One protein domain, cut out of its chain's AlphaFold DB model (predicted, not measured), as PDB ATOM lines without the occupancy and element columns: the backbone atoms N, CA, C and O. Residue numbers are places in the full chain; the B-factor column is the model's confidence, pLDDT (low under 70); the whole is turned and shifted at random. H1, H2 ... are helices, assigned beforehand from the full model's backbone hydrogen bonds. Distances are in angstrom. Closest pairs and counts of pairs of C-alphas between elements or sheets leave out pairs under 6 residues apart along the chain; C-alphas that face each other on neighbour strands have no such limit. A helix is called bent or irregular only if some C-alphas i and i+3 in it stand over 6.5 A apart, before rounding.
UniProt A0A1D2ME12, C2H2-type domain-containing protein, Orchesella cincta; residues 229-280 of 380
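This is residues 229 to 280 of the 380 residues of the protein "C2H2-type domain-containing protein" of Orchesella cincta (UniProt A0A1D2ME12). The model is a helical hairpin with unequal legs, H2 and the much longer H3, which cross at a steep tilt, while a small one-turn helix, H1, lies away from both before a winding link that leads into H2. The turn of the hairpin sticks out at residues 257 to 262. The printed part has 52 residues with three named helices, in the order H1, H2, H3, and no named strand; the class is all helix. It is only just compact, close to loose, with a radius of gyration of the C-alphas of 11.7 A, and spans 35 by 25 by 20 A.

H1, residues 231 to 234, is apart from H2, residues 245 to 255, and from H3, residues 261 to 279. H2 and H3 form a helical hairpin and touch; their closest C-alphas, those of Tyr 249 and Ala 267, are 5.2 A apart. They run opposite ways at a steep tilt of 42 degrees. In H2 and H3 every O i to N i+4 pair is within hydrogen-bond range; H1 is too short for such a pair, and its 1 pair of O i and N i+3 is not within range.

H1 begins at C-alpha 231, (65.662, 38.090, -179.047). It is neither bent nor irregular, but only just: C-alphas 231 and 234 are 6.1 A apart. H2 measures 15.8 A from C-alpha 245, at (59.137, 52.943, -174.540), to C-alpha 255. H3 measures 26.9 A and ends at C-alpha 279, (64.300, 67.268, -166.302).

The two C-alphas farthest apart, those of Leu 234 and Lys 280, are 35.0 A apart. The printed part has no cut. The link from H1 to H2 is short, with 10 residues, and that from H2 to H3 is tight, with 5. The mean pLDDT of the printed part is 79.8; residues 229 to 237 are under 70.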
ATOM      1  N   VAL A 229      65.280  43.724-183.431       43.97
ATOM      2  CA  VAL A 229      64.325  43.125-182.509       43.97
ATOM      3  C   VAL A 229      65.164  42.170-181.671       43.97
ATOM      4  O   VAL A 229      65.483  41.059-182.095       43.97
ATOM      5  N   THR A 230      65.620  42.654-180.517       47.69
ATOM      6  CA  THR A 230      66.333  41.851-179.529       47.69
ATOM      7  C   THR A 230      65.539  40.569-179.283       47.69
ATOM      8  O   THR A 230      64.313  40.579-179.176       47.69
ATOM      9  N   SER A 231      66.235  39.436-179.214       48.72
ATOM     10  CA  SER A 231      65.662  38.090-179.047       48.72
ATOM     11  C   SER A 231      64.794  37.912-177.786       48.72
ATOM     12  O   SER A 231      64.186  36.861-177.593       48.72
ATOM     13  N   THR A 232      64.669  38.946-176.952       49.09
ATOM     14  CA  THR A 232      63.689  39.070-175.869       49.09
ATOM     15  C   THR A 232      62.254  39.318-176.353       49.09
ATOM     16  O   THR A 232      61.328  39.095-175.578       49.09
ATOM     17  N   ALA A 233      62.025  39.680-177.621       48.50
ATOM     18  CA  ALA A 233      60.678  39.842-178.191       48.50
ATOM     19  C   ALA A 233      59.908  38.518-178.402       48.50
ATOM     20  O   ALA A 233      58.738  38.536-178.779       48.50
ATOM     21  N   LEU A 234      60.542  37.363-178.168       44.38
ATOM     22  CA  LEU A 234      59.933  36.041-178.374       44.38
ATOM     23  C   LEU A 234      59.108  35.523-177.188       44.38
ATOM     24  O   LEU A 234      58.442  34.498-177.325       44.38
ATOM     25  N   TYR A 235      59.086  36.234-176.060       51.81
ATOM     26  CA  TYR A 235      58.032  36.051-175.067       51.81
ATOM     27  C   TYR A 235      57.063  37.224-175.186       51.81
ATOM     28  O   TYR A 235      57.420  38.328-174.777       51.81
ATOM     29  N   PRO A 236      55.850  37.028-175.739       57.41
ATOM     30  CA  PRO A 236      54.841  38.070-175.712       57.41
ATOM     31  C   PRO A 236      54.558  38.375-174.245       57.41
ATOM     32  O   PRO A 236      53.996  37.547-173.522       57.41
ATOM     33  N   TYR A 237      55.011  39.541-173.794       68.50
ATOM     34  CA  TYR A 237      54.641  40.089-172.504       68.50
ATOM     35  C   TYR A 237      53.110  40.067-172.425       68.50
ATOM     36  O   TYR A 237      52.431  40.754-173.181       68.50
ATOM     37  N   ARG A 238      52.560  39.205-171.560       76.38
ATOM     38  CA  ARG A 238      51.106  39.039-171.375       76.38
ATOM     39  C   ARG A 238      50.501  40.096-170.443       76.38
ATOM     40  O   ARG A 238      49.356  39.946-170.026       76.38
ATOM     41  N   GLY A 239      51.274  41.111-170.063       81.50
ATOM     42  CA  GLY A 239      50.796  42.202-169.225       81.50
ATOM     43  C   GLY A 239      50.071  43.294-170.020       81.50
ATOM     44  O   GLY A 239      49.830  43.140-171.220       81.50
ATOM     45  N   PRO A 240      49.691  44.393-169.347       83.75
ATOM     46  CA  PRO A 240      49.020  45.530-169.971       83.75
ATOM     47  C   PRO A 240      49.795  46.079-171.183       83.75
ATOM     48  O   PRO A 240      51.024  46.030-171.196       83.75
ATOM     49  N   PRO A 241      49.110  46.614-172.210       82.50
ATOM     50  CA  PRO A 241      49.781  47.189-173.367       82.50
ATOM     51  C   PRO A 241      50.665  48.366-172.938       82.50
ATOM     52  O   PRO A 241      50.188  49.311-172.310       82.50
ATOM     53  N   VAL A 242      51.941  48.296-173.310       89.44
ATOM     54  CA  VAL A 242      52.946  49.316-172.997       89.44
ATOM     55  C   VAL A 242      52.622  50.598-173.768       89.44
ATOM     56  O   VAL A 242      52.521  50.576-174.996       89.44
ATOM     57  N   LYS A 243      52.449  51.721-173.063       86.31
ATOM     58  CA  LYS A 243      52.064  53.013-173.661       86.31
ATOM     59  C   LYS A 243      53.267  53.839-174.108       86.31
ATOM     60  O   LYS A 243      53.136  54.663-175.012       86.31
ATOM     61  N   HIS A 244      54.423  53.645-173.477       88.38
ATOM     62  CA  HIS A 244      55.648  54.393-173.761       88.38
ATOM     63  C   HIS A 244      56.883  53.489-173.683       88.38
ATOM     64  O   HIS A 244      56.933  52.571-172.873       88.38
ATOM     65  N   LEU A 245      57.920  53.768-174.482       83.81
ATOM     66  CA  LEU A 245      59.137  52.943-174.540       83.81
ATOM     67  C   LEU A 245      59.824  52.783-173.164       83.81
ATOM     68  O   LEU A 245      60.405  51.749-172.872       83.81
ATOM     69  N   VAL A 246      59.709  53.799-172.306       89.50
ATOM     70  CA  VAL A 246      60.241  53.821-170.926       89.50
ATOM     71  C   VAL A 246      59.594  52.755-170.046       89.50
ATOM     72  O   VAL A 246      60.292  52.058-169.320       89.50
ATOM     73  N   GLU A 247      58.285  52.552-170.188       88.38
ATOM     74  CA  GLU A 247      57.536  51.542-169.435       88.38
ATOM     75  C   GLU A 247      58.012  50.122-169.808       88.38
ATOM     76  O   GLU A 247      58.064  49.244-168.952       88.38
ATOM     77  N   ALA A 248      58.486  49.898-171.045       87.56
ATOM     78  CA  ALA A 248      59.108  48.625-171.426       87.56
ATOM     79  C   ALA A 248      60.422  48.355-170.669       87.56
ATOM     80  O   ALA A 248      60.683  47.212-170.289       87.56
ATOM     81  N   TYR A 249      61.241  49.387-170.436       89.88
ATOM     82  CA  TYR A 249      62.489  49.263-169.676       89.88
ATOM     83  C   TYR A 249      62.232  49.087-168.174       89.88
ATOM     84  O   TYR A 249      62.910  48.288-167.534       89.88
ATOM     85  N   GLU A 250      61.209  49.739-167.619       90.06
ATOM     86  CA  GLU A 250      60.780  49.528-166.227       90.06
ATOM     87  C   GLU A 250      60.252  48.104-166.004       90.06
ATOM     88  O   GLU A 250      60.635  47.429-165.049       90.06
ATOM     89  N   ILE A 251      59.425  47.603-166.927       86.94
ATOM     90  CA  ILE A 251      58.962  46.209-166.924       86.94
ATOM     91  C   ILE A 251      60.155  45.251-167.011       86.94
ATOM     92  O   ILE A 251      60.171  44.231-166.317       86.94
ATOM     93  N   HIS A 252      61.162  45.571-167.832       87.44
ATOM     94  CA  HIS A 252      62.374  44.765-167.930       87.44
ATOM     95  C   HIS A 252      63.097  44.677-166.580       87.44
ATOM     96  O   HIS A 252      63.354  43.574-166.105       87.44
ATOM     97  N   MET A 253      63.331  45.815-165.923       87.38
ATOM     98  CA  MET A 253      64.019  45.872-164.629       87.38
ATOM     99  C   MET A 253      63.253  45.167-163.504       87.38
ATOM    100  O   MET A 253      63.869  44.531-162.653       87.38
ATOM    101  N   ASN A 254      61.920  45.226-163.517       86.38
ATOM    102  CA  ASN A 254      61.094  44.633-162.462       86.38
ATOM    103  C   ASN A 254      60.891  43.117-162.609       86.38
ATOM    104  O   ASN A 254      60.659  42.432-161.614       86.38
ATOM    105  N   HIS A 255      60.931  42.582-163.833       83.44
ATOM    106  CA  HIS A 255      60.530  41.195-164.095       83.44
ATOM    107  C   HIS A 255      61.642  40.288-164.625       83.44
ATOM    108  O   HIS A 255      61.478  39.066-164.596       83.44
ATOM    109  N   PHE A 256      62.759  40.828-165.118       81.19
ATOM    110  CA  PHE A 256      63.841  39.988-165.621       81.19
ATOM    111  C   PHE A 256      64.805  39.570-164.510       81.19
ATOM    112  O   PHE A 256      65.159  40.326-163.612       81.19
ATOM    113  N   SER A 257      65.257  38.319-164.595       73.62
ATOM    114  CA  SER A 257      66.251  37.768-163.677       73.62
ATOM    115  C   SER A 257      67.573  38.539-163.773       73.62
ATOM    116  O   SER A 257      68.097  38.742-164.870       73.62
ATOM    117  N   HIS A 258      68.181  38.836-162.618       74.38
ATOM    118  CA  HIS A 258      69.516  39.445-162.482       74.38
ATOM    119  C   HIS A 258      70.649  38.728-163.245       74.38
ATOM    120  O   HIS A 258      71.757  39.254-163.350       74.38
ATOM    121  N   ARG A 259      70.405  37.533-163.798       77.06
ATOM    122  CA  ARG A 259      71.374  36.803-164.628       77.06
ATOM    123  C   ARG A 259      71.733  37.534-165.928       77.06
ATOM    124  O   ARG A 259      72.806  37.287-166.466       77.06
ATOM    125  N   ASN A 260      70.905  38.469-166.394       81.62
ATOM    126  CA  ASN A 260      71.119  39.207-167.642       81.62
ATOM    127  C   ASN A 260      71.694  40.619-167.415       81.62
ATOM    128  O   ASN A 260      71.120  41.612-167.859       81.62
ATOM    129  N   LYS A 261      72.863  40.708-166.761       86.75
ATOM    130  CA  LYS A 261      73.515  41.981-166.378       86.75
ATOM    131  C   LYS A 261      73.633  43.001-167.522       86.75
ATOM    132  O   LYS A 261      73.401  44.182-167.304       86.75
ATOM    133  N   HIS A 262      73.945  42.547-168.736       84.81
ATOM    134  CA  HIS A 262      74.092  43.420-169.907       84.81
ATOM    135  C   HIS A 262      72.785  44.132-170.298       84.81
ATOM    136  O   HIS A 262      72.794  45.313-170.626       84.81
ATOM    137  N   PHE A 263      71.645  43.438-170.241       81.25
ATOM    138  CA  PHE A 263      70.360  44.046-170.595       81.25
ATOM    139  C   PHE A 263      69.862  45.008-169.513       81.25
ATOM    140  O   PHE A 263      69.298  46.048-169.847       81.25
ATOM    141  N   ASN A 264      70.167  44.719-168.245       88.06
ATOM    142  CA  ASN A 264      69.880  45.632-167.140       88.06
ATOM    143  C   ASN A 264      70.660  46.948-167.285       88.06
ATOM    144  O   ASN A 264      70.066  48.008-167.157       88.06
ATOM    145  N   GLN A 265      71.943  46.898-167.667       91.19
ATOM    146  CA  GLN A 265      72.747  48.107-167.915       91.19
ATOM    147  C   GLN A 265      72.175  48.978-169.045       91.19
ATOM    148  O   GLN A 265      72.160  50.202-168.948       91.19
ATOM    149  N   ILE A 266      71.672  48.354-170.117       88.94
ATOM    150  CA  ILE A 266      71.028  49.079-171.224       88.94
ATOM    151  C   ILE A 266      69.716  49.721-170.764       88.94
ATOM    152  O   ILE A 266      69.435  50.864-171.127       88.94
ATOM    153  N   ALA A 267      68.910  48.995-169.986       90.06
ATOM    154  CA  ALA A 267      67.660  49.516-169.449       90.06
ATOM    155  C   ALA A 267      67.907  50.687-168.485       90.06
ATOM    156  O   ALA A 267      67.256  51.721-168.618       90.06
ATOM    157  N   GLU A 268      68.888  50.572-167.588       91.56
ATOM    158  CA  GLU A 268      69.305  51.645-166.677       91.56
ATOM    159  C   GLU A 268      69.752  52.899-167.440       91.56
ATOM    160  O   GLU A 268      69.222  53.981-167.192       91.56
ATOM    161  N   ALA A 269      70.631  52.755-168.439       92.94
ATOM    162  CA  ALA A 269      71.088  53.881-169.254       92.94
ATOM    163  C   ALA A 269      69.938  54.558-170.027       92.94
ATOM    164  O   ALA A 269      69.889  55.783-170.150       92.94
ATOM    165  N   ALA A 270      68.980  53.778-170.536       89.50
ATOM    166  CA  ALA A 270      67.812  54.319-171.227       89.50
ATOM    167  C   ALA A 270      66.888  55.110-170.280       89.50
ATOM    168  O   ALA A 270      66.362  56.159-170.667       89.50
ATOM    169  N   LEU A 271      66.710  54.634-169.043       91.44
ATOM    170  CA  LEU A 271      65.932  55.328-168.013       91.44
ATOM    171  C   LEU A 271      66.619  56.622-167.561       91.44
ATOM    172  O   LEU A 271      65.950  57.647-167.441       91.44
ATOM    173  N   GLU A 272      67.940  56.611-167.391       94.38
ATOM    174  CA  GLU A 272      68.730  57.791-167.024       94.38
ATOM    175  C   GLU A 272      68.645  58.887-168.099       94.38
ATOM    176  O   GLU A 272      68.284  60.030-167.807       94.38
ATOM    177  N   VAL A 273      68.841  58.527-169.373       92.38
ATOM    178  CA  VAL A 273      68.681  59.460-170.502       92.38
ATOM    179  C   VAL A 273      67.261  60.028-170.556       92.38
ATOM    180  O   VAL A 273      67.068  61.209-170.864       92.38
ATOM    181  N   HIS A 274      66.242  59.221-170.251       90.38
ATOM    182  CA  HIS A 274      64.870  59.714-170.196       90.38
ATOM    183  C   HIS A 274      64.663  60.716-169.054       90.38
ATOM    184  O   HIS A 274      64.091  61.781-169.286       90.38
ATOM    185  N   GLN A 275      65.167  60.427-167.851       89.12
ATOM    186  CA  GLN A 275      65.085  61.332-166.701       89.12
ATOM    187  C   GLN A 275      65.782  62.667-166.977       89.12
ATOM    188  O   GLN A 275      65.215  63.728-166.700       89.12
ATOM    189  N   GLU A 276      66.959  62.639-167.607       90.75
ATOM    190  CA  GLU A 276      67.649  63.857-168.021       90.75
ATOM    191  C   GLU A 276      66.835  64.681-169.025       90.75
ATOM    192  O   GLU A 276      66.787  65.908-168.925       90.75
ATOM    193  N   ASN A 277      66.187  64.025-169.988       86.62
ATOM    194  CA  ASN A 277      65.389  64.693-171.017       86.62
ATOM    195  C   ASN A 277      64.060  65.242-170.480       86.62
ATOM    196  O   ASN A 277      63.577  66.258-170.975       86.62
ATOM    197  N   VAL A 278      63.470  64.611-169.463       84.31
ATOM    198  CA  VAL A 278      62.269  65.125-168.783       84.31
ATOM    199  C   VAL A 278      62.628  66.282-167.844       84.31
ATOM    200  O   VAL A 278      61.896  67.273-167.778       84.31
ATOM    201  N   GLY A 279      63.777  66.201-167.163       75.31
ATOM    202  CA  GLY A 279      64.300  67.268-166.302       75.31
ATOM    203  C   GLY A 279      64.731  68.508-167.088       75.31
ATOM    204  O   GLY A 279      64.447  69.642-166.686       75.31
ATOM    205  N   LYS A 280      65.329  68.311-168.267       71.75
ATOM    206  CA  LYS A 280      65.561  69.355-169.270       71.75
ATOM    207  C   LYS A 280      64.236  69.648-169.972       71.75
ATOM    208  O   LYS A 280      64.066  69.277-171.126       71.75
TER     209      LYS A 280